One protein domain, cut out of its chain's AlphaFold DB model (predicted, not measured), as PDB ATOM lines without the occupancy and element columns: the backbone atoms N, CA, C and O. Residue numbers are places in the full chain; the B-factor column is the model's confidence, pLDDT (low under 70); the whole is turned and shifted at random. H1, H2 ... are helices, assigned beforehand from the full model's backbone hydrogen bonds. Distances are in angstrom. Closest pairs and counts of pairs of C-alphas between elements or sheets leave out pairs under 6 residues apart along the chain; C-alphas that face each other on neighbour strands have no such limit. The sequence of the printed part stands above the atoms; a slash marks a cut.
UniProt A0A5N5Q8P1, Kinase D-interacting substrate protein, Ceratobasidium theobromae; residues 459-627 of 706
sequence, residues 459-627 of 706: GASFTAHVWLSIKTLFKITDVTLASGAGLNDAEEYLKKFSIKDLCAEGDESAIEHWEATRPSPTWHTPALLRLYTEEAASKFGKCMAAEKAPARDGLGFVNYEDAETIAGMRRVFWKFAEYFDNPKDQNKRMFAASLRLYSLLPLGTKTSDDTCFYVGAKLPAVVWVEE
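What this domain is: This is residues 459 to 627 of the 706 residues of the protein "Kinase D-interacting substrate protein" of Ceratobasidium theobromae (UniProt A0A5N5Q8P1). Three helices, H4, H5 and H6, form a core with neighbours running opposite ways and H5 packed on both others; the short hairpin of H2 and H3 packs on H6. H1 reaches H6 with residues 476 to 477 alone, little H7 is near H4, and residues 552 to 557 stick out. The printed part has 169 residues, all helix by class, with seven named helices, H1 to H7, and no named strand. It is compact, with a radius of gyration of the C-alphas of 15.4 A and spans of 48 by 33 by 29 A.

Where its parts are: Find C-alpha 460 at (-1.401, -37.894, -20.664); from there H1 runs 25.6 A to residue 477. Next come H2, residues 487 to 494, and H3, residues 510 to 516. H4, residues 534 to 547, covers 20.3 A, H5, residues 563 to 580, 27.0 A, and H6, residues 586 to 600, 21.0 A. H7, residues 623 to 627, ends at C-alpha 627, (9.412, -47.387, -37.499).

How they stand to each other: Start at H6, the hub, which touches four helices. H5 and H6 are a hairpin at a shallow tilt of 6 degrees; their closest C-alphas, Ala 577 and Ala 592, are 4.3 A apart. Look next at H4 and H5, a hairpin at 33 degrees, only just shallow, with C-alphas 543 and 572 closest at 5.3 A. H2 touches H6 at C-alphas 491 and 593, 6.3 A; H3 touches it at 510 and 600, 6.0 A. H1 touches H6 at a steep tilt of 50 degrees, with C-alphas 476 and 594 closest at 5.5 A. H7 is close to H4 but not clearly touching. Every O i to N i+4 pair is within hydrogen-bond range in H1, H2, H3, H4, H6 and H7; in H5, 11 of 14 are.

The domain as a whole: The farthest C-alphas, Ser 483 and Asp 553, are 48.3 A apart. The printed part has no cut; the links H2 to H3, H3 to H4, H4 to H5 and H6 to H7 are long. Look for pLDDT under 70 in 37 residues, among them 548 to 558 and 620 to 627.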
ATOM      1  N   GLY A 459       2.065 -40.313 -19.908       69.25
ATOM      2  CA  GLY A 459       1.298 -40.614 -21.113       69.25
ATOM      3  C   GLY A 459       0.214 -39.597 -21.455       69.25
ATOM      4  O   GLY A 459      -0.166 -39.508 -22.618       69.25
ATOM      5  N   ALA A 460      -0.244 -38.783 -20.499       69.81
ATOM      6  CA  ALA A 460      -1.401 -37.894 -20.664       69.81
ATOM      7  C   ALA A 460      -1.330 -36.980 -21.908       69.81
ATOM      8  O   ALA A 460      -2.296 -36.894 -22.660       69.81
ATOM      9  N   SER A 461      -0.175 -36.359 -22.185       63.59
ATOM     10  CA  SER A 461       0.026 -35.524 -23.387       63.59
ATOM     11  C   SER A 461      -0.089 -36.328 -24.693       63.59
ATOM     12  O   SER A 461      -0.635 -35.852 -25.691       63.59
ATOM     13  N   PHE A 462       0.391 -37.573 -24.683       68.31
ATOM     14  CA  PHE A 462       0.316 -38.481 -25.822       68.31
ATOM     15  C   PHE A 462      -1.116 -39.004 -26.026       68.31
ATOM     16  O   PHE A 462      -1.607 -38.988 -27.154       68.31
ATOM     17  N   THR A 463      -1.819 -39.353 -24.945       74.75
ATOM     18  CA  THR A 463      -3.248 -39.708 -24.947       74.75
ATOM     19  C   THR A 463      -4.108 -38.569 -25.485       74.75
ATOM     20  O   THR A 463      -4.867 -38.783 -26.425       74.75
ATOM     21  N   ALA A 464      -3.932 -37.342 -24.981       71.75
ATOM     22  CA  ALA A 464      -4.656 -36.164 -25.457       71.75
ATOM     23  C   ALA A 464      -4.404 -35.886 -26.950       71.75
ATOM     24  O   ALA A 464      -5.341 -35.595 -27.694       71.75
ATOM     25  N   HIS A 465      -3.162 -36.044 -27.430       71.50
ATOM     26  CA  HIS A 465      -2.874 -35.946 -28.862       71.50
ATOM     27  C   HIS A 465      -3.562 -37.047 -29.683       71.50
ATOM     28  O   HIS A 465      -4.096 -36.730 -30.744       71.50
ATOM     29  N   VAL A 466      -3.575 -38.310 -29.237       73.50
ATOM     30  CA  VAL A 466      -4.266 -39.410 -29.943       73.50
ATOM     31  C   VAL A 466      -5.780 -39.173 -29.978       73.50
ATOM     32  O   VAL A 466      -6.378 -39.258 -31.049       73.50
ATOM     33  N   TRP A 467      -6.376 -38.795 -28.845       79.88
ATOM     34  CA  TRP A 467      -7.796 -38.466 -28.710       79.88
ATOM     35  C   TRP A 467      -8.212 -37.353 -29.678       79.88
ATOM     36  O   TRP A 467      -9.046 -37.568 -30.560       79.88
ATOM     37  N   LEU A 468      -7.568 -36.187 -29.582       79.44
ATOM     38  CA  LEU A 468      -7.881 -35.014 -30.399       79.44
ATOM     39  C   LEU A 468      -7.718 -35.291 -31.903       79.44
ATOM     40  O   LEU A 468      -8.497 -34.808 -32.725       79.44
ATOM     41  N   SER A 469      -6.728 -36.110 -32.260       81.56
ATOM     42  CA  SER A 469      -6.472 -36.542 -33.636       81.56
ATOM     43  C   SER A 469      -7.588 -37.421 -34.204       81.56
ATOM     44  O   SER A 469      -7.951 -37.271 -35.371       81.56
ATOM     45  N   ILE A 470      -8.162 -38.307 -33.385       79.62
ATOM     46  CA  ILE A 470      -9.258 -39.195 -33.789       79.62
ATOM     47  C   ILE A 470     -10.588 -38.440 -33.819       79.62
ATOM     48  O   ILE A 470     -11.299 -38.549 -34.817       79.62
ATOM     49  N   LYS A 471     -10.883 -37.591 -32.820       82.31
ATOM     50  CA  LYS A 471     -12.059 -36.704 -32.849       82.31
ATOM     51  C   LYS A 471     -12.037 -35.789 -34.082       82.31
ATOM     52  O   LYS A 471     -13.055 -35.628 -34.747       82.31
ATOM     53  N   THR A 472     -10.864 -35.277 -34.462       86.69
ATOM     54  CA  THR A 472     -10.673 -34.500 -35.701       86.69
ATOM     55  C   THR A 472     -10.918 -35.331 -36.964       86.69
ATOM     56  O   THR A 472     -11.646 -34.890 -37.851       86.69
ATOM     57  N   LEU A 473     -10.375 -36.551 -37.057       85.50
ATOM     58  CA  LEU A 473     -10.639 -37.437 -38.200       85.50
ATOM     59  C   LEU A 473     -12.134 -37.779 -38.327       85.50
ATOM     60  O   LEU A 473     -12.656 -37.828 -39.441       85.50
ATOM     61  N   PHE A 474     -12.835 -37.961 -37.204       81.69
ATOM     62  CA  PHE A 474     -14.281 -38.185 -37.188       81.69
ATOM     63  C   PHE A 474     -15.056 -36.949 -37.638       81.69
ATOM     64  O   PHE A 474     -15.828 -37.060 -38.581       81.69
ATOM     65  N   LYS A 475     -14.768 -35.761 -37.095       84.94
ATOM     66  CA  LYS A 475     -15.350 -34.489 -37.568       84.94
ATOM     67  C   LYS A 475     -15.227 -34.298 -39.078       84.94
ATOM     68  O   LYS A 475     -16.179 -33.892 -39.732       84.94
ATOM     69  N   ILE A 476     -14.062 -34.607 -39.647       89.12
ATOM     70  CA  ILE A 476     -13.802 -34.445 -41.084       89.12
ATOM     71  C   ILE A 476     -14.531 -35.517 -41.923       89.12
ATOM     72  O   ILE A 476     -14.852 -35.261 -43.083       89.12
ATOM     73  N   THR A 477     -14.809 -36.704 -41.371       85.69
ATOM     74  CA  THR A 477     -15.457 -37.815 -42.097       85.69
ATOM     75  C   THR A 477     -16.968 -37.924 -41.875       85.69
ATOM     76  O   THR A 477     -17.644 -38.463 -42.753       85.69
ATOM     77  N   ASP A 478     -17.517 -37.405 -40.771       83.25
ATOM     78  CA  ASP A 478     -18.963 -37.260 -40.547       83.25
ATOM     79  C   ASP A 478     -19.481 -36.096 -41.393       83.25
ATOM     80  O   ASP A 478     -19.391 -34.926 -41.026       83.25
ATOM     81  N   VAL A 479     -19.922 -36.449 -42.599       82.50
ATOM     82  CA  VAL A 479     -20.470 -35.567 -43.631       82.50
ATOM     83  C   VAL A 479     -21.600 -36.343 -44.304       82.50
ATOM     84  O   VAL A 479     -21.419 -37.516 -44.654       82.50
ATOM     85  N   THR A 480     -22.778 -35.742 -44.478       72.00
ATOM     86  CA  THR A 480     -24.009 -36.498 -44.780       72.00
ATOM     87  C   THR A 480     -24.056 -37.034 -46.224       72.00
ATOM     88  O   THR A 480     -24.634 -36.428 -47.128       72.00
ATOM     89  N   LEU A 481     -23.473 -38.221 -46.442       62.03
ATOM     90  CA  LEU A 481     -23.363 -38.895 -47.751       62.03
ATOM     91  C   LEU A 481     -24.681 -39.042 -48.524       62.03
ATOM     92  O   LEU A 481     -24.658 -39.090 -49.750       62.03
ATOM     93  N   ALA A 482     -25.811 -39.170 -47.824       58.50
ATOM     94  CA  ALA A 482     -27.096 -39.507 -48.433       58.50
ATOM     95  C   ALA A 482     -27.720 -38.363 -49.252       58.50
ATOM     96  O   ALA A 482     -28.510 -38.633 -50.154       58.50
ATOM     97  N   SER A 483     -27.388 -37.105 -48.946       63.94
ATOM     98  CA  SER A 483     -27.990 -35.924 -49.582       63.94
ATOM     99  C   SER A 483     -27.018 -35.139 -50.461       63.94
ATOM    100  O   SER A 483     -27.444 -34.521 -51.431       63.94
ATOM    101  N   GLY A 484     -25.724 -35.113 -50.115       69.38
ATOM    102  CA  GLY A 484     -24.786 -34.147 -50.702       69.38
ATOM    103  C   GLY A 484     -25.149 -32.685 -50.394       69.38
ATOM    104  O   GLY A 484     -24.674 -31.785 -51.087       69.38
ATOM    105  N   ALA A 485     -25.997 -32.445 -49.383       81.38
ATOM    106  CA  ALA A 485     -26.368 -31.108 -48.930       81.38
ATOM    107  C   ALA A 485     -25.120 -30.307 -48.521       81.38
ATOM    108  O   ALA A 485     -24.121 -30.878 -48.078       81.38
ATOM    109  N   GLY A 486     -25.148 -28.996 -48.765       88.44
ATOM    110  CA  GLY A 486     -24.008 -28.102 -48.553       88.44
ATOM    111  C   GLY A 486     -22.817 -28.305 -49.503       88.44
ATOM    112  O   GLY A 486     -22.040 -27.378 -49.666       88.44
ATOM    113  N   LEU A 487     -22.650 -29.450 -50.187       92.38
ATOM    114  CA  LEU A 487     -21.402 -29.757 -50.911       92.38
ATOM    115  C   LEU A 487     -21.064 -28.753 -52.020       92.38
ATOM    116  O   LEU A 487     -19.942 -28.262 -52.072       92.38
ATOM    117  N   ASN A 488     -22.005 -28.470 -52.926       93.50
ATOM    118  CA  ASN A 488     -21.740 -27.565 -54.052       93.50
ATOM    119  C   ASN A 488     -21.551 -26.109 -53.587       93.50
ATOM    120  O   ASN A 488     -20.824 -25.357 -54.224       93.50
ATOM    121  N   ASP A 489     -22.201 -25.733 -52.485       94.88
ATOM    122  CA  ASP A 489     -22.103 -24.414 -51.856       94.88
ATOM    123  C   ASP A 489     -20.752 -24.247 -51.136       94.88
ATOM    124  O   ASP A 489     -20.002 -23.322 -51.437       94.88
ATOM    125  N   ALA A 490     -20.358 -25.226 -50.319       95.38
ATOM    126  CA  ALA A 490     -19.022 -25.324 -49.744       95.38
ATOM    127  C   ALA A 490     -17.922 -25.331 -50.819       95.38
ATOM    128  O   ALA A 490     -16.914 -24.647 -50.669       95.38
ATOM    129  N   GLU A 491     -18.094 -26.059 -51.929       96.31
ATOM    130  CA  GLU A 491     -17.150 -26.022 -53.055       96.31
ATOM    131  C   GLU A 491     -17.104 -24.656 -53.761       96.31
ATOM    132  O   GLU A 491     -16.048 -24.292 -54.275       96.31
ATOM    133  N   GLU A 492     -18.197 -23.888 -53.794       97.25
ATOM    134  CA  GLU A 492     -18.208 -22.521 -54.332       97.25
ATOM    135  C   GLU A 492     -17.525 -21.536 -53.371       97.25
ATOM    136  O   GLU A 492     -16.679 -20.746 -53.787       97.25
ATOM    137  N   TYR A 493     -17.811 -21.637 -52.071       97.75
ATOM    138  CA  TYR A 493     -17.120 -20.900 -51.014       97.75
ATOM    139  C   TYR A 493     -15.607 -21.161 -51.032       97.75
ATOM    140  O   TYR A 493     -14.817 -20.219 -51.028       97.75
ATOM    141  N   LEU A 494     -15.186 -22.424 -51.148       97.25
ATOM    142  CA  LEU A 494     -13.773 -22.805 -51.152       97.25
ATOM    143  C   LEU A 494     -12.978 -22.250 -52.347       97.25
ATOM    144  O   LEU A 494     -11.764 -22.098 -52.228       97.25
ATOM    145  N   LYS A 495     -13.621 -21.880 -53.466       97.12
ATOM    146  CA  LYS A 495     -12.951 -21.212 -54.606       97.12
ATOM    147  C   LYS A 495     -12.449 -19.806 -54.273       97.12
ATOM    148  O   LYS A 495     -11.612 -19.285 -55.008       97.12
ATOM    149  N   LYS A 496     -12.943 -19.191 -53.191       96.81
ATOM    150  CA  LYS A 496     -12.491 -17.877 -52.706       96.81
ATOM    151  C   LYS A 496     -11.064 -17.921 -52.138       96.81
ATOM    152  O   LYS A 496     -10.429 -16.875 -52.054       96.81
ATOM    153  N   PHE A 497     -10.563 -19.105 -51.768       97.19
ATOM    154  CA  PHE A 497      -9.309 -19.280 -51.032       97.19
ATOM    155  C   PHE A 497      -8.268 -20.060 -51.832       97.19
ATOM    156  O   PHE A 497      -8.545 -21.105 -52.424       97.19
ATOM    157  N   SER A 498      -7.023 -19.599 -51.774       95.75
ATOM    158  CA  SER A 498      -5.843 -20.391 -52.093       95.75
ATOM    159  C   SER A 498      -5.111 -20.795 -50.812       95.75
ATOM    160  O   SER A 498      -5.304 -20.237 -49.734       95.75
ATOM    161  N   ILE A 499      -4.171 -21.728 -50.938       93.75
ATOM    162  CA  ILE A 499      -3.308 -22.150 -49.829       93.75
ATOM    163  C   ILE A 499      -2.465 -21.013 -49.208       93.75
ATOM    164  O   ILE A 499      -1.952 -21.164 -48.100       93.75
ATOM    165  N   LYS A 500      -2.290 -19.888 -49.914       93.00
ATOM    166  CA  LYS A 500      -1.551 -18.720 -49.410       93.00
ATOM    167  C   LYS A 500      -2.375 -17.858 -48.455       93.00
ATOM    168  O   LYS A 500      -1.787 -17.108 -47.688       93.00
ATOM    169  N   ASP A 501      -3.696 -17.992 -48.502       91.62
ATOM    170  CA  ASP A 501      -4.644 -17.140 -47.780       91.62
ATOM    171  C   ASP A 501      -5.025 -17.744 -46.410       91.62
ATOM    172  O   ASP A 501      -5.801 -17.170 -45.653       91.62
ATOM    173  N   LEU A 502      -4.447 -18.904 -46.069       93.38
ATOM    174  CA  LEU A 502      -4.611 -19.589 -44.787       93.38
ATOM    175  C   LEU A 502      -3.766 -18.908 -43.696       93.38
ATOM    176  O   LEU A 502      -2.596 -19.249 -43.498       93.38
ATOM    177  N   CYS A 503      -4.375 -17.949 -42.998       94.88
ATOM    178  CA  CYS A 503      -3.835 -17.284 -41.809       94.88
ATOM    179  C   CYS A 503      -3.976 -18.147 -40.534       94.88
ATOM    180  O   CYS A 503      -4.361 -19.314 -40.606       94.88
ATOM    181  N   ALA A 504      -3.645 -17.611 -39.355       94.25
ATOM    182  CA  ALA A 504      -3.776 -18.359 -38.102       94.25
ATOM    183  C   ALA A 504      -5.239 -18.438 -37.638       94.25
ATOM    184  O   ALA A 504      -5.721 -19.497 -37.225       94.25
ATOM    185  N   GLU A 505      -5.943 -17.321 -37.770       94.88
ATOM    186  CA  GLU A 505      -7.283 -17.035 -37.266       94.88
ATOM    187  C   GLU A 505      -8.320 -17.983 -37.880       94.88
ATOM    188  O   GLU A 505      -9.068 -18.630 -37.147       94.88
ATOM    189  N   GLY A 506      -8.279 -18.142 -39.208       95.62
ATOM    190  CA  GLY A 506      -9.320 -18.795 -40.003       95.62
ATOM    191  C   GLY A 506     -10.301 -17.785 -40.609       95.62
ATOM    192  O   GLY A 506     -10.008 -16.594 -40.684       95.62
ATOM    193  N   ASP A 507     -11.467 -18.268 -41.027       96.50
ATOM    194  CA  ASP A 507     -12.620 -17.468 -41.450       96.50
ATOM    195  C   ASP A 507     -13.865 -17.959 -40.697       96.50
ATOM    196  O   ASP A 507     -14.196 -19.144 -40.735       96.50
ATOM    197  N   GLU A 508     -14.567 -17.050 -40.019       95.25
ATOM    198  CA  GLU A 508     -15.820 -17.350 -39.312       95.25
ATOM    199  C   GLU A 508     -16.913 -17.831 -40.278       95.25
ATOM    200  O   GLU A 508     -17.700 -18.712 -39.933       95.25
ATOM    201  N   SER A 509     -16.895 -17.359 -41.530       96.81
ATOM    202  CA  SER A 509     -17.822 -17.792 -42.586       96.81
ATOM    203  C   SER A 509     -17.687 -19.286 -42.921       96.81
ATOM    204  O   SER A 509     -18.612 -19.885 -43.468       96.81
ATOM    205  N   ALA A 510     -16.560 -19.924 -42.576       96.25
ATOM    206  CA  ALA A 510     -16.375 -21.361 -42.768       96.25
ATOM    207  C   ALA A 510     -17.327 -22.203 -41.901       96.25
ATOM    208  O   ALA A 510     -17.586 -23.354 -42.258       96.25
ATOM    209  N   ILE A 511     -17.849 -21.652 -40.795       95.12
ATOM    210  CA  ILE A 511     -18.771 -22.343 -39.882       95.12
ATOM    211  C   ILE A 511     -20.083 -22.686 -40.598       95.12
ATOM    212  O   ILE A 511     -20.479 -23.848 -40.593       95.12
ATOM    213  N   GLU A 512     -20.710 -21.729 -41.294       94.12
ATOM    214  CA  GLU A 512     -21.982 -21.948 -42.003       94.12
ATOM    215  C   GLU A 512     -21.862 -23.089 -43.029       94.12
ATOM    216  O   GLU A 512     -22.639 -24.044 -43.018       94.12
ATOM    217  N   HIS A 513     -20.813 -23.064 -43.857       94.69
ATOM    218  CA  HIS A 513     -20.553 -24.105 -44.857       94.69
ATOM    219  C   HIS A 513     -20.142 -25.460 -44.227       94.69
ATOM    220  O   HIS A 513     -20.389 -26.533 -44.793       94.69
ATOM    221  N   TRP A 514     -19.533 -25.446 -43.037       93.31
ATOM    222  CA  TRP A 514     -19.193 -26.642 -42.258       93.31
ATOM    223  C   TRP A 514     -20.420 -27.307 -41.627       93.31
ATOM    224  O   TRP A 514     -20.535 -28.536 -41.674       93.31
ATOM    225  N   GLU A 515     -21.363 -26.527 -41.105       91.00
ATOM    226  CA  GLU A 515     -22.638 -27.021 -40.576       91.00
ATOM    227  C   GLU A 515     -23.593 -27.453 -41.697       91.00
ATOM    228  O   GLU A 515     -24.213 -28.514 -41.607       91.00
ATOM    229  N   ALA A 516     -23.639 -26.725 -42.819       90.00
ATOM    230  CA  ALA A 516     -24.462 -27.066 -43.985       90.00
ATOM    231  C   ALA A 516     -24.113 -28.431 -44.615       90.00
ATOM    232  O   ALA A 516     -24.962 -29.065 -45.246       90.00
ATOM    233  N   THR A 517     -22.879 -28.914 -44.425       88.19
ATOM    234  CA  THR A 517     -22.447 -30.264 -44.842       88.19
ATOM    235  C   THR A 517     -22.718 -31.354 -43.783       88.19
ATOM    236  O   THR A 517     -22.488 -32.542 -44.040       88.19
ATOM    237  N   ARG A 518     -23.258 -30.970 -42.614       86.06
ATOM    238  CA  ARG A 518     -23.571 -31.808 -41.436       86.06
ATOM    239  C   ARG A 518     -24.964 -31.520 -40.829       86.06
ATOM    240  O   ARG A 518     -25.071 -31.368 -39.615       86.06
ATOM    241  N   PRO A 519     -26.060 -31.502 -41.614       68.25
ATOM    242  CA  PRO A 519     -27.403 -31.145 -41.125       68.25
ATOM    243  C   PRO A 519     -27.970 -32.051 -40.011       68.25
ATOM    244  O   PRO A 519     -29.011 -31.738 -39.438       68.25
ATOM    245  N   SER A 520     -27.329 -33.181 -39.696       63.19
ATOM    246  CA  SER A 520     -27.538 -33.910 -38.442       63.19
ATOM    247  C   SER A 520     -26.311 -34.785 -38.137       63.19
ATOM    248  O   SER A 520     -25.830 -35.445 -39.067       63.19
ATOM    249  N   PRO A 521     -25.803 -34.836 -36.888       58.47
ATOM    250  CA  PRO A 521     -24.707 -35.731 -36.517       58.47
ATOM    251  C   PRO A 521     -25.167 -37.185 -36.643       58.47
ATOM    252  O   PRO A 521     -26.106 -37.619 -35.964       58.47
ATOM    253  N   THR A 522     -24.531 -37.954 -37.529       55.28
ATOM    254  CA  THR A 522     -24.980 -39.327 -37.777       55.28
ATOM    255  C   THR A 522     -24.408 -40.264 -36.714       55.28
ATOM    256  O   THR A 522     -23.199 -40.395 -36.559       55.28
ATOM    257  N   TRP A 523     -25.275 -40.959 -35.964       53.22
ATOM    258  CA  TRP A 523     -24.883 -41.911 -34.905       53.22
ATOM    259  C   TRP A 523     -24.338 -43.240 -35.472       53.22
ATOM    260  O   TRP A 523     -24.625 -44.332 -34.973       53.22
ATOM    261  N   HIS A 524     -23.592 -43.164 -36.568       60.38
ATOM    262  CA  HIS A 524     -23.074 -44.275 -37.354       60.38
ATOM    263  C   HIS A 524     -21.591 -44.036 -37.635       60.38
ATOM    264  O   HIS A 524     -21.132 -42.897 -37.659       60.38
ATOM    265  N   THR A 525     -20.820 -45.097 -37.878       61.38
ATOM    266  CA  THR A 525     -19.427 -44.947 -38.321       61.38
ATOM    267  C   THR A 525     -19.392 -44.131 -39.619       61.38
ATOM    268  O   THR A 525     -19.976 -44.586 -40.609       61.38
ATOM    269  N   PRO A 526     -18.715 -42.966 -39.665       70.94
ATOM    270  CA  PRO A 526     -18.785 -42.087 -40.819       70.94
ATOM    271  C   PRO A 526     -18.286 -42.774 -42.085       70.94
ATOM    272  O   PRO A 526     -17.120 -43.147 -42.202       70.94
ATOM    273  N   ALA A 527     -19.164 -42.964 -43.066       73.12
ATOM    274  CA  ALA A 527     -18.858 -43.827 -44.204       73.12
ATOM    275  C   ALA A 527     -17.845 -43.224 -45.204       73.12
ATOM    276  O   ALA A 527     -17.426 -43.923 -46.126       73.12
ATOM    277  N   LEU A 528     -17.376 -41.982 -45.004       81.56
ATOM    278  CA  LEU A 528     -16.171 -41.444 -45.661       81.56
ATOM    279  C   LEU A 528     -14.859 -41.962 -45.052       81.56
ATOM    280  O   LEU A 528     -13.839 -41.947 -45.735       81.56
ATOM    281  N   LEU A 529     -14.863 -42.478 -43.820       80.75
ATOM    282  CA  LEU A 529     -13.666 -42.961 -43.120       80.75
ATOM    283  C   LEU A 529     -12.950 -44.103 -43.865       80.75
ATOM    284  O   LEU A 529     -11.733 -44.239 -43.767       80.75
ATOM    285  N   ARG A 530     -13.673 -44.837 -44.727       78.88
ATOM    286  CA  ARG A 530     -13.117 -45.812 -45.690       78.88
ATOM    287  C   ARG A 530     -12.109 -45.226 -46.692       78.88
ATOM    288  O   ARG A 530     -11.391 -45.987 -47.332       78.88
ATOM    289  N   LEU A 531     -12.069 -43.902 -46.864       81.56
ATOM    290  CA  LEU A 531     -11.102 -43.205 -47.719       81.56
ATOM    291  C   LEU A 531      -9.761 -42.944 -47.011       81.56
ATOM    292  O   LEU A 531      -8.771 -42.653 -47.684       81.56
ATOM    293  N   TYR A 532      -9.701 -43.053 -45.679       82.00
ATOM    294  CA  TYR A 532      -8.477 -42.839 -44.906       82.00
ATOM    295  C   TYR A 532      -7.627 -44.120 -44.847       82.00
ATOM    296  O   TYR A 532      -7.571 -44.827 -43.843       82.00
ATOM    297  N   THR A 533      -6.998 -44.446 -45.977       81.31
ATOM    298  CA  THR A 533      -6.126 -45.621 -46.145       81.31
ATOM    299  C   THR A 533      -4.701 -45.382 -45.628       81.31
ATOM    300  O   THR A 533      -4.309 -44.257 -45.318       81.31
ATOM    301  N   GLU A 534      -3.870 -46.430 -45.605       74.75
ATOM    302  CA  GLU A 534      -2.427 -46.303 -45.338       74.75
ATOM    303  C   GLU A 534      -1.733 -45.340 -46.323       74.75
ATOM    304  O   GLU A 534      -0.898 -44.529 -45.924       74.75
ATOM    305  N   GLU A 535      -2.125 -45.347 -47.601       81.56
ATOM    306  CA  GLU A 535      -1.607 -44.402 -48.599       81.56
ATOM    307  C   GLU A 535      -1.991 -42.952 -48.258       81.56
ATOM    308  O   GLU A 535      -1.151 -42.051 -48.328       81.56
ATOM    309  N   ALA A 536      -3.223 -42.729 -47.791       80.31
ATOM    310  CA  ALA A 536      -3.671 -41.426 -47.309       80.31
ATOM    311  C   ALA A 536      -2.871 -40.973 -46.070       80.31
ATOM    312  O   ALA A 536      -2.371 -39.848 -46.030       80.31
ATOM    313  N   ALA A 537      -2.648 -41.861 -45.098       79.56
ATOM    314  CA  ALA A 537      -1.793 -41.601 -43.937       79.56
ATOM    315  C   ALA A 537      -0.314 -41.340 -44.319       79.56
ATOM    316  O   ALA A 537       0.367 -40.536 -43.671       79.56
ATOM    317  N   SER A 538       0.184 -41.947 -45.405       80.19
ATOM    318  CA  SER A 538       1.497 -41.646 -46.002       80.19
ATOM    319  C   SER A 538       1.532 -40.254 -46.633       80.19
ATOM    320  O   SER A 538       2.471 -39.489 -46.404       80.19
ATOM    321  N   LYS A 539       0.498 -39.888 -47.400       84.38
ATOM    322  CA  LYS A 539       0.368 -38.562 -48.016       84.38
ATOM    323  C   LYS A 539       0.264 -37.461 -46.956       84.38
ATOM    324  O   LYS A 539       1.015 -36.493 -47.048       84.38
ATOM    325  N   PHE A 540      -0.561 -37.632 -45.918       84.75
ATOM    326  CA  PHE A 540      -0.641 -36.691 -44.794       84.75
ATOM    327  C   PHE A 540       0.708 -36.555 -44.070       84.75
ATOM    328  O   PHE A 540       1.158 -35.441 -43.809       84.75
ATOM    329  N   GLY A 541       1.412 -37.669 -43.827       79.50
ATOM    330  CA  GLY A 541       2.766 -37.657 -43.261       79.50
ATOM    331  C   GLY A 541       3.769 -36.842 -44.091       79.50
ATOM    332  O   GLY A 541       4.559 -36.084 -43.530       79.50
ATOM    333  N   LYS A 542       3.695 -36.925 -45.425       84.25
ATOM    334  CA  LYS A 542       4.525 -36.132 -46.352       84.25
ATOM    335  C   LYS A 542       4.166 -34.640 -46.322       84.25
ATOM    336  O   LYS A 542       5.070 -33.808 -46.301       84.25
ATOM    337  N   CYS A 543       2.880 -34.292 -46.244       82.88
ATOM    338  CA  CYS A 543       2.429 -32.906 -46.059       82.88
ATOM    339  C   CYS A 543       2.916 -32.327 -44.713       82.88
ATOM    340  O   CYS A 543       3.495 -31.243 -44.689       82.88
ATOM    341  N   MET A 544       2.784 -33.086 -43.617       81.50
ATOM    342  CA  MET A 544       3.314 -32.733 -42.289       81.50
ATOM    343  C   MET A 544       4.836 -32.543 -42.285       81.50
ATOM    344  O   MET A 544       5.342 -31.670 -41.586       81.50
ATOM    345  N   ALA A 545       5.583 -33.367 -43.026       79.25
ATOM    346  CA  ALA A 545       7.038 -33.263 -43.108       79.25
ATOM    347  C   ALA A 545       7.494 -32.006 -43.871       79.25
ATOM    348  O   ALA A 545       8.499 -31.407 -43.493       79.25
ATOM    349  N   ALA A 546       6.746 -31.589 -44.899       79.50
ATOM    350  CA  ALA A 546       7.044 -30.388 -45.677       79.50
ATOM    351  C   ALA A 546       6.882 -29.101 -44.846       79.50
ATOM    352  O   ALA A 546       7.804 -28.291 -44.809       79.50
ATOM    353  N   GLU A 547       5.765 -28.936 -44.127       78.31
ATOM    354  CA  GLU A 547       5.539 -27.746 -43.279       78.31
ATOM    355  C   GLU A 547       6.424 -27.730 -42.017       78.31
ATOM    356  O   GLU A 547       6.658 -26.673 -41.445       78.31
ATOM    357  N   LYS A 548       6.967 -28.879 -41.589       67.31
ATOM    358  CA  LYS A 548       7.912 -28.973 -40.457       67.31
ATOM    359  C   LYS A 548       9.380 -28.741 -40.819       67.31
ATOM    360  O   LYS A 548      10.217 -28.718 -39.920       67.31
ATOM    361  N   ALA A 549       9.718 -28.614 -42.100       55.69
ATOM    362  CA  ALA A 549      11.101 -28.404 -42.524       55.69
ATOM    363  C   ALA A 549      11.759 -27.114 -41.967       55.69
ATOM    364  O   ALA A 549      12.945 -27.201 -41.644       55.69
ATOM    365  N   PRO A 550      11.053 -25.967 -41.805       52.69
ATOM    366  CA  PRO A 550      11.652 -24.729 -41.286       52.69
ATOM    367  C   PRO A 550      11.954 -24.754 -39.779       52.69
ATOM    368  O   PRO A 550      12.964 -24.213 -39.343       52.69
ATOM    369  N   ALA A 551      11.106 -25.400 -38.973       52.53
ATOM    370  CA  ALA A 551      11.136 -25.331 -37.507       52.53
ATOM    371  C   ALA A 551      12.196 -26.256 -36.862       52.53
ATOM    372  O   ALA A 551      11.882 -27.047 -35.971       52.53
ATOM    373  N   ARG A 552      13.440 -26.230 -37.360       48.72
ATOM    374  CA  ARG A 552      14.504 -27.179 -36.974       48.72
ATOM    375  C   ARG A 552      15.513 -26.674 -35.945       48.72
ATOM    376  O   ARG A 552      16.172 -27.507 -35.324       48.72
ATOM    377  N   ASP A 553      15.592 -25.370 -35.709       47.16
ATOM    378  CA  ASP A 553      16.608 -24.764 -34.837       47.16
ATOM    379  C   ASP A 553      16.201 -24.780 -33.347       47.16
ATOM    380  O   ASP A 553      16.236 -23.769 -32.651       47.16
ATOM    381  N   GLY A 554      15.805 -25.953 -32.837       45.88
ATOM    382  CA  GLY A 554      15.468 -26.132 -31.422       45.88
ATOM    383  C   GLY A 554      14.963 -27.528 -31.044       45.88
ATOM    384  O   GLY A 554      13.944 -28.004 -31.542       45.88
ATOM    385  N   LEU A 555      15.634 -28.176 -30.085       43.97
ATOM    386  CA  LEU A 555      15.128 -29.377 -29.407       43.97
ATOM    387  C   LEU A 555      14.172 -28.984 -28.266       43.97
ATOM    388  O   LEU A 555      14.553 -29.007 -27.099       43.97
ATOM    389  N   GLY A 556      12.919 -28.651 -28.586       54.19
ATOM    390  CA  GLY A 556      11.909 -28.456 -27.544       54.19
ATOM    391  C   GLY A 556      10.605 -27.812 -27.999       54.19
ATOM    392  O   GLY A 556      10.545 -26.601 -28.121       54.19
ATOM    393  N   PHE A 557       9.555 -28.638 -28.093       56.09
ATOM    394  CA  PHE A 557       8.136 -28.257 -28.195       56.09
ATOM    395  C   PHE A 557       7.711 -27.481 -29.460       56.09
ATOM    396  O   PHE A 557       8.354 -26.552 -29.927       56.09
ATOM    397  N   VAL A 558       6.569 -27.879 -30.026       65.88
ATOM    398  CA  VAL A 558       5.887 -27.100 -31.071       65.88
ATOM    399  C   VAL A 558       5.072 -26.028 -30.360       65.88
ATOM    400  O   VAL A 558       4.212 -26.384 -29.552       65.88
ATOM    401  N   ASN A 559       5.321 -24.748 -30.644       77.38
ATOM    402  CA  ASN A 559       4.486 -23.681 -30.107       77.38
ATOM    403  C   ASN A 559       3.135 -23.666 -30.839       77.38
ATOM    404  O   ASN A 559       3.041 -23.222 -31.977       77.38
ATOM    405  N   TYR A 560       2.086 -24.163 -30.188       81.06
ATOM    406  CA  TYR A 560       0.732 -24.166 -30.749       81.06
ATOM    407  C   TYR A 560       0.028 -22.801 -30.668       81.06
ATOM    408  O   TYR A 560      -1.064 -22.668 -31.207       81.06
ATOM    409  N   GLU A 561       0.641 -21.807 -30.021       84.19
ATOM    410  CA  GLU A 561       0.165 -20.416 -29.961       84.19
ATOM    411  C   GLU A 561       0.826 -19.531 -31.039       84.19
ATOM    412  O   GLU A 561       0.432 -18.385 -31.226       84.19
ATOM    413  N   ASP A 562       1.826 -20.050 -31.764       87.75
ATOM    414  CA  ASP A 562       2.494 -19.334 -32.855       87.75
ATOM    415  C   ASP A 562       1.645 -19.320 -34.140       87.75
ATOM    416  O   ASP A 562       1.247 -20.364 -34.667       87.75
ATOM    417  N   ALA A 563       1.426 -18.121 -34.680       91.81
ATOM    418  CA  ALA A 563       0.619 -17.887 -35.869       91.81
ATOM    419  C   ALA A 563       1.175 -18.581 -37.126       91.81
ATOM    420  O   ALA A 563       0.393 -19.121 -37.915       91.81
ATOM    421  N   GLU A 564       2.502 -18.630 -37.314       90.19
ATOM    422  CA  GLU A 564       3.090 -19.307 -38.479       90.19
ATOM    423  C   GLU A 564       2.915 -20.830 -38.386       90.19
ATOM    424  O   GLU A 564       2.543 -21.477 -39.370       90.19
ATOM    425  N   THR A 565       3.090 -21.399 -37.191       85.94
ATOM    426  CA  THR A 565       2.828 -22.811 -36.889       85.94
ATOM    427  C   THR A 565       1.359 -23.177 -37.108       85.94
ATOM    428  O   THR A 565       1.075 -24.212 -37.721       85.94
ATOM    429  N   ILE A 566       0.415 -22.338 -36.668       90.38
ATOM    430  CA  ILE A 566      -1.025 -22.552 -36.882       90.38
ATOM    431  C   ILE A 566      -1.354 -22.541 -38.381       90.38
ATOM    432  O   ILE A 566      -1.937 -23.507 -38.887       90.38
ATOM    433  N   ALA A 567      -0.924 -21.502 -39.102       93.62
ATOM    434  CA  ALA A 567      -1.084 -21.401 -40.551       93.62
ATOM    435  C   ALA A 567      -0.440 -22.601 -41.275       93.62
ATOM    436  O   ALA A 567      -1.029 -23.176 -42.191       93.62
ATOM    437  N   GLY A 568       0.732 -23.053 -40.818       90.38
ATOM    438  CA  GLY A 568       1.400 -24.265 -41.293       90.38
ATOM    439  C   GLY A 568       0.543 -25.517 -41.146       90.38
ATOM    440  O   GLY A 568       0.358 -26.244 -42.121       90.38
ATOM    441  N   MET A 569      -0.058 -25.753 -39.976       89.56
ATOM    442  CA  MET A 569      -0.956 -26.899 -39.791       89.56
ATOM    443  C   MET A 569      -2.190 -26.805 -40.699       89.56
ATOM    444  O   MET A 569      -2.545 -27.806 -41.321       89.56
ATOM    445  N   ARG A 570      -2.801 -25.622 -40.869       94.44
ATOM    446  CA  ARG A 570      -3.909 -25.427 -41.830       94.44
ATOM    447  C   ARG A 570      -3.482 -25.787 -43.261       94.44
ATOM    448  O   ARG A 570      -4.165 -26.568 -43.928       94.44
ATOM    449  N   ARG A 571      -2.297 -25.338 -43.704       95.06
ATOM    450  CA  ARG A 571      -1.710 -25.702 -45.010       95.06
ATOM    451  C   ARG A 571      -1.468 -27.209 -45.172       95.06
ATOM    452  O   ARG A 571      -1.591 -27.703 -46.294       95.06
ATOM    453  N   VAL A 572      -1.184 -27.966 -44.103       91.75
ATOM    454  CA  VAL A 572      -1.117 -29.444 -44.172       91.75
ATOM    455  C   VAL A 572      -2.471 -30.036 -44.561       91.75
ATOM    456  O   VAL A 572      -2.527 -30.843 -45.490       91.75
ATOM    457  N   PHE A 573      -3.551 -29.655 -43.872       94.06
ATOM    458  CA  PHE A 573      -4.895 -30.173 -44.151       94.06
ATOM    459  C   PHE A 573      -5.357 -29.795 -45.569       94.06
ATOM    460  O   PHE A 573      -5.864 -30.658 -46.290       94.06
ATOM    461  N   TRP A 574      -5.067 -28.570 -46.025       95.50
ATOM    462  CA  TRP A 574      -5.345 -28.138 -47.399       95.50
ATOM    463  C   TRP A 574      -4.574 -28.956 -48.456       95.50
ATOM    464  O   TRP A 574      -5.187 -29.501 -49.373       95.50
ATOM    465  N   LYS A 575      -3.250 -29.133 -48.300       94.31
ATOM    466  CA  LYS A 575      -2.422 -29.985 -49.192       94.31
ATOM    467  C   LYS A 575      -2.826 -31.457 -49.172       94.31
ATOM    468  O   LYS A 575      -2.530 -32.203 -50.105       94.31
ATOM    469  N   PHE A 576      -3.441 -31.908 -48.083       93.50
ATOM    470  CA  PHE A 576      -3.939 -33.272 -47.973       93.50
ATOM    471  C   PHE A 576      -5.278 -33.451 -48.701       93.50
ATOM    472  O   PHE A 576      -5.472 -34.491 -49.327       93.50
ATOM    473  N   ALA A 577      -6.148 -32.436 -48.721       95.25
ATOM    474  CA  ALA A 577      -7.381 -32.450 -49.512       95.25
ATOM    475  C   ALA A 577      -7.128 -32.676 -51.014       95.25
ATOM    476  O   ALA A 577      -7.859 -33.432 -51.645       95.25
ATOM    477  N   GLU A 578      -6.042 -32.110 -51.558       94.44
ATOM    478  CA  GLU A 578      -5.625 -32.259 -52.967       94.44
ATOM    479  C   GLU A 578      -5.450 -33.726 -53.409       94.44
ATOM    480  O   GLU A 578      -5.599 -34.058 -54.582       94.44
ATOM    481  N   TYR A 579      -5.159 -34.641 -52.479       93.06
ATOM    482  CA  TYR A 579      -5.066 -36.080 -52.761       93.06
ATOM    483  C   TYR A 579      -6.427 -36.733 -53.065       93.06
ATOM    484  O   TYR A 579      -6.490 -37.793 -53.690       93.06
ATOM    485  N   PHE A 580      -7.519 -36.091 -52.649       93.00
ATOM    486  CA  PHE A 580      -8.892 -36.524 -52.881       93.00
ATOM    487  C   PHE A 580      -9.617 -35.671 -53.937       93.00
ATOM    488  O   PHE A 580     -10.812 -35.862 -54.147       93.00
ATOM    489  N   ASP A 581      -8.926 -34.786 -54.663       88.62
ATOM    490  CA  ASP A 581      -9.532 -34.029 -55.766       88.62
ATOM    491  C   ASP A 581      -9.845 -34.945 -56.965       88.62
ATOM    492  O   ASP A 581      -9.055 -35.127 -57.892       88.62
ATOM    493  N   ASN A 582     -11.043 -35.534 -56.955       91.50
ATOM    494  CA  ASN A 582     -11.603 -36.289 -58.070       91.50
ATOM    495  C   ASN A 582     -13.028 -35.796 -58.375       91.50
ATOM    496  O   ASN A 582     -13.970 -36.240 -57.715       91.50
ATOM    497  N   PRO A 583     -13.240 -34.953 -59.406       89.62
ATOM    498  CA  PRO A 583     -14.559 -34.389 -59.706       89.62
ATOM    499  C   PRO A 583     -15.613 -35.439 -60.104       89.62
ATOM    500  O   PRO A 583     -16.799 -35.126 -60.141       89.62
ATOM    501  N   LYS A 584     -15.203 -36.686 -60.388       91.50
ATOM    502  CA  LYS A 584     -16.095 -37.803 -60.741       91.50
ATOM    503  C   LYS A 584     -16.525 -38.667 -59.546       91.50
ATOM    504  O   LYS A 584     -17.344 -39.559 -59.732       91.50
ATOM    505  N   ASP A 585     -15.978 -38.447 -58.351       92.25
ATOM    506  CA  ASP A 585     -16.268 -39.243 -57.149       92.25
ATOM    507  C   ASP A 585     -16.774 -38.335 -56.027       92.25
ATOM    508  O   ASP A 585     -16.008 -37.624 -55.376       92.25
ATOM    509  N   GLN A 586     -18.088 -38.372 -55.798       89.75
ATOM    510  CA  GLN A 586     -18.765 -37.557 -54.791       89.75
ATOM    511  C   GLN A 586     -18.219 -37.792 -53.374       89.75
ATOM    512  O   GLN A 586     -18.113 -36.839 -52.609       89.75
ATOM    513  N   ASN A 587     -17.803 -39.016 -53.028       89.62
ATOM    514  CA  ASN A 587     -17.236 -39.301 -51.705       89.62
ATOM    515  C   ASN A 587     -15.913 -38.551 -51.517       89.62
ATOM    516  O   ASN A 587     -15.672 -37.938 -50.481       89.62
ATOM    517  N   LYS A 588     -15.055 -38.595 -52.542       92.06
ATOM    518  CA  LYS A 588     -13.756 -37.920 -52.518       92.06
ATOM    519  C   LYS A 588     -13.904 -36.398 -52.550       92.06
ATOM    520  O   LYS A 588     -13.247 -35.743 -51.749       92.06
ATOM    521  N   ARG A 589     -14.835 -35.857 -53.350       93.94
ATOM    522  CA  ARG A 589     -15.246 -34.437 -53.300       93.94
ATOM    523  C   ARG A 589     -15.653 -34.009 -51.889       93.94
ATOM    524  O   ARG A 589     -15.078 -33.066 -51.359       93.94
ATOM    525  N   MET A 590     -16.571 -34.737 -51.246       91.31
ATOM    526  CA  MET A 590     -17.023 -34.434 -49.880       91.31
ATOM    527  C   MET A 590     -15.881 -34.474 -48.861       91.31
ATOM    528  O   MET A 590     -15.788 -33.592 -48.012       91.31
ATOM    529  N   PHE A 591     -14.980 -35.455 -48.960       91.69
ATOM    530  CA  PHE A 591     -13.839 -35.559 -48.050       91.69
ATOM    531  C   PHE A 591     -12.793 -34.454 -48.290       91.69
ATOM    532  O   PHE A 591     -12.282 -33.886 -47.328       91.69
ATOM    533  N   ALA A 592     -12.530 -34.081 -49.550       95.38
ATOM    534  CA  ALA A 592     -11.661 -32.959 -49.909       95.38
ATOM    535  C   ALA A 592     -12.239 -31.608 -49.446       95.38
ATOM    536  O   ALA A 592     -11.529 -30.816 -48.828       95.38
ATOM    537  N   ALA A 593     -13.530 -31.360 -49.692       95.56
ATOM    538  CA  ALA A 593     -14.226 -30.159 -49.238       95.56
ATOM    539  C   ALA A 593     -14.212 -30.057 -47.705       95.56
ATOM    540  O   ALA A 593     -13.810 -29.031 -47.163       95.56
ATOM    541  N   SER A 594     -14.536 -31.145 -46.999       94.44
ATOM    542  CA  SER A 594     -14.482 -31.208 -45.533       94.44
ATOM    543  C   SER A 594     -13.077 -30.943 -44.971       94.44
ATOM    544  O   SER A 594     -12.926 -30.161 -44.033       94.44
ATOM    545  N   LEU A 595     -12.025 -31.518 -45.572       95.06
ATOM    546  CA  LEU A 595     -10.629 -31.254 -45.192       95.06
ATOM    547  C   LEU A 595     -10.242 -29.774 -45.344       95.06
ATOM    548  O   LEU A 595      -9.539 -29.237 -44.484       95.06
ATOM    549  N   ARG A 596     -10.702 -29.115 -46.415       97.06
ATOM    550  CA  ARG A 596     -10.457 -27.685 -46.656       97.06
ATOM    551  C   ARG A 596     -11.263 -26.793 -45.714       97.06
ATOM    552  O   ARG A 596     -10.667 -25.911 -45.102       97.06
ATOM    553  N   LEU A 597     -12.559 -27.060 -45.532       96.50
ATOM    554  CA  LEU A 597     -13.400 -26.347 -44.563       96.50
ATOM    555  C   LEU A 597     -12.803 -26.433 -43.155       96.50
ATOM    556  O   LEU A 597     -12.598 -25.396 -42.536       96.50
ATOM    557  N   TYR A 598     -12.410 -27.631 -42.693       96.19
ATOM    558  CA  TYR A 598     -11.749 -27.805 -41.392       96.19
ATOM    559  C   TYR A 598     -10.512 -26.907 -41.251       96.19
ATOM    560  O   TYR A 598     -10.308 -26.289 -40.212       96.19
ATOM    561  N   SER A 599      -9.702 -26.792 -42.310       96.19
ATOM    562  CA  SER A 599      -8.518 -25.925 -42.318       96.19
ATOM    563  C   SER A 599      -8.816 -24.418 -42.353       96.19
ATOM    564  O   SER A 599      -7.899 -23.637 -42.103       96.19
ATOM    565  N   LEU A 600     -10.065 -24.007 -42.599       97.25
ATOM    566  CA  LEU A 600     -10.523 -22.612 -42.532       97.25
ATOM    567  C   LEU A 600     -11.225 -22.256 -41.211       97.25
ATOM    568  O   LEU A 600     -11.204 -21.088 -40.847       97.25
ATOM    569  N   LEU A 601     -11.780 -23.220 -40.465       96.62
ATOM    570  CA  LEU A 601     -12.537 -22.959 -39.225       96.62
ATOM    571  C   LEU A 601     -11.778 -22.077 -38.208       96.62
ATOM    572  O   LEU A 601     -10.555 -22.228 -38.081       96.62
ATOM    573  N   PRO A 602     -12.462 -21.229 -37.417       96.12
ATOM    574  CA  PRO A 602     -11.838 -20.457 -36.342       96.12
ATOM    575  C   PRO A 602     -11.083 -21.315 -35.319       96.12
ATOM    576  O   PRO A 602     -11.382 -22.495 -35.120       96.12
ATOM    577  N   LEU A 603     -10.081 -20.730 -34.661       92.81
ATOM    578  CA  LEU A 603      -9.264 -21.423 -33.658       92.81
ATOM    579  C   LEU A 603     -10.064 -21.880 -32.430       92.81
ATOM    580  O   LEU A 603     -10.808 -21.112 -31.825       92.81
ATOM    581  N   GLY A 604      -9.833 -23.127 -32.009       84.81
ATOM    582  CA  GLY A 604     -10.442 -23.697 -30.806       84.81
ATOM    583  C   GLY A 604      -9.959 -23.030 -29.516       84.81
ATOM    584  O   GLY A 604      -8.819 -23.223 -29.091       84.81
ATOM    585  N   THR A 605     -10.857 -22.299 -28.859       79.75
ATOM    586  CA  THR A 605     -10.690 -21.796 -27.490       79.75
ATOM    587  C   THR A 605     -11.006 -22.892 -26.459       79.75
ATOM    588  O   THR A 605     -11.480 -23.977 -26.800       79.75
ATOM    589  N   LYS A 606     -10.801 -22.609 -25.164       63.25
ATOM    590  CA  LYS A 606     -11.113 -23.550 -24.066       63.25
ATOM    591  C   LYS A 606     -12.608 -23.872 -23.908       63.25
ATOM    592  O   LYS A 606     -12.928 -24.821 -23.202       63.25
ATOM    593  N   THR A 607     -13.494 -23.089 -24.520       60.47
ATOM    594  CA  THR A 607     -14.960 -23.234 -24.436       60.47
ATOM    595  C   THR A 607     -15.610 -23.448 -25.803       60.47
ATOM    596  O   THR A 607     -16.827 -23.347 -25.917       60.47
ATOM    597  N   SER A 608     -14.815 -23.693 -26.848       67.25
ATOM    598  CA  SER A 608     -15.317 -23.882 -28.209       67.25
ATOM    599  C   SER A 608     -16.055 -25.210 -28.373       67.25
ATOM    600  O   SER A 608     -15.579 -26.256 -27.928       67.25
ATOM    601  N   ASP A 609     -17.184 -25.146 -29.074       74.81
ATOM    602  CA  ASP A 609     -17.952 -26.294 -29.550       74.81
ATOM    603  C   ASP A 609     -17.220 -27.062 -30.674       74.81
ATOM    604  O   ASP A 609     -16.002 -26.960 -30.860       74.81
ATOM    605  N   ASP A 610     -17.954 -27.896 -31.417       73.81
ATOM    606  CA  ASP A 610     -17.355 -28.764 -32.416       73.81
ATOM    607  C   ASP A 610     -16.969 -28.084 -33.755       73.81
ATOM    608  O   ASP A 610     -16.302 -28.740 -34.564       73.81
ATOM    609  N   THR A 611     -17.266 -26.790 -33.951       88.00
ATOM    610  CA  THR A 611     -17.027 -25.991 -35.180       88.00
ATOM    611  C   THR A 611     -15.634 -25.349 -35.307       88.00
ATOM    612  O   THR A 611     -15.401 -24.566 -36.225       88.00
ATOM    613  N   CYS A 612     -14.668 -25.684 -34.445       92.75
ATOM    614  CA  CYS A 612     -13.329 -25.071 -34.470       92.75
ATOM    615  C   CYS A 612     -12.201 -25.941 -35.068       92.75
ATOM    616  O   CYS A 612     -12.232 -27.174 -35.033       92.75
ATOM    617  N   PHE A 613     -11.138 -25.274 -35.538       93.38
ATOM    618  CA  PHE A 613      -9.852 -25.874 -35.897       93.38
ATOM    619  C   PHE A 613      -8.959 -26.051 -34.659       93.38
ATOM    620  O   PHE A 613      -8.651 -25.091 -33.947       93.38
ATOM    621  N   TYR A 614      -8.470 -27.272 -34.437       90.00
ATOM    622  CA  TYR A 614      -7.543 -27.595 -33.348       90.00
ATOM    623  C   TYR A 614      -6.145 -27.873 -33.908       90.00
ATOM    624  O   TYR A 614      -5.854 -28.972 -34.382       90.00
ATOM    625  N   VAL A 615      -5.241 -26.899 -33.786       85.69
ATOM    626  CA  VAL A 615      -3.839 -26.986 -34.248       85.69
ATOM    627  C   VAL A 615      -3.048 -28.158 -33.625       85.69
ATOM    628  O   VAL A 615      -2.102 -28.676 -34.219       85.69
ATOM    629  N   GLY A 616      -3.451 -28.628 -32.439       76.88
ATOM    630  CA  GLY A 616      -2.860 -29.795 -31.777       76.88
ATOM    631  C   GLY A 616      -3.234 -31.152 -32.398       76.88
ATOM    632  O   GLY A 616      -2.592 -32.158 -32.070       76.88
ATOM    633  N   ALA A 617      -4.248 -31.196 -33.270       77.88
ATOM    634  CA  ALA A 617      -4.721 -32.401 -33.947       77.88
ATOM    635  C   ALA A 617      -3.819 -32.797 -35.124       77.88
ATOM    636  O   ALA A 617      -3.377 -31.950 -35.900       77.88
ATOM    637  N   LYS A 618      -3.555 -34.097 -35.293       75.94
ATOM    638  CA  LYS A 618      -2.702 -34.625 -36.371       75.94
ATOM    639  C   LYS A 618      -3.319 -35.913 -36.893       75.94
ATOM    640  O   LYS A 618      -3.426 -36.867 -36.134       75.94
ATOM    641  N   LEU A 619      -3.693 -35.994 -38.168       77.62
ATOM    642  CA  LEU A 619      -4.240 -37.253 -38.680       77.62
ATOM    643  C   LEU A 619      -3.192 -38.394 -38.548       77.62
ATOM    644  O   LEU A 619      -1.995 -38.126 -38.712       77.62
ATOM    645  N   PRO A 620      -3.594 -39.637 -38.202       65.94
ATOM    646  CA  PRO A 620      -2.663 -40.715 -37.842       65.94
ATOM    647  C   PRO A 620      -1.601 -41.012 -38.919       65.94
ATOM    648  O   PRO A 620      -1.921 -41.402 -40.036       65.94
ATOM    649  N   ALA A 621      -0.315 -40.840 -38.591       56.09
ATOM    650  CA  ALA A 621       0.760 -40.796 -39.588       56.09
ATOM    651  C   ALA A 621       1.498 -42.134 -39.817       56.09
ATOM    652  O   ALA A 621       1.847 -42.849 -38.875       56.09
ATOM    653  N   VAL A 622       1.875 -42.400 -41.075       42.09
ATOM    654  CA  VAL A 622       2.602 -43.617 -41.519       42.09
ATOM    655  C   VAL A 622       4.010 -43.802 -40.938       42.09
ATOM    656  O   VAL A 622       4.543 -44.908 -40.986       42.09
ATOM    657  N   VAL A 623       4.593 -42.801 -40.272       40.62
ATOM    658  CA  VAL A 623       5.886 -42.954 -39.568       40.62
ATOM    659  C   VAL A 623       5.831 -44.087 -38.516       40.62
ATOM    660  O   VAL A 623       6.834 -44.732 -38.219       40.62
ATOM    661  N   TRP A 624       4.637 -44.416 -38.003       47.12
ATOM    662  CA  TRP A 624       4.366 -45.570 -37.126       47.12
ATOM    663  C   TRP A 624       4.381 -46.952 -37.806       47.12
ATOM    664  O   TRP A 624       4.391 -47.987 -37.122       47.12
ATOM    665  N   VAL A 625       4.360 -46.974 -39.136       35.81
ATOM    666  CA  VAL A 625       4.565 -48.149 -39.988       35.81
ATOM    667  C   VAL A 625       6.039 -48.234 -40.386       35.81
ATOM    668  O   VAL A 625       6.649 -49.291 -40.242       35.81
ATOM    669  N   GLU A 626       6.657 -47.112 -40.765       35.91
ATOM    670  CA  GLU A 626       8.082 -47.026 -41.124       35.91
ATOM    671  C   GLU A 626       9.006 -47.410 -39.949       35.91
ATOM    672  O   GLU A 626       9.943 -48.194 -40.118       35.91
ATOM    673  N   GLU A 627       8.695 -46.971 -38.720       40.94
ATOM    674  CA  GLU A 627       9.412 -47.387 -37.499       40.94
ATOM    675  C   GLU A 627       9.251 -48.892 -37.184       40.94
ATOM    676  O   GLU A 627      10.048 -49.460 -36.433       40.94
TER     677      GLU A 627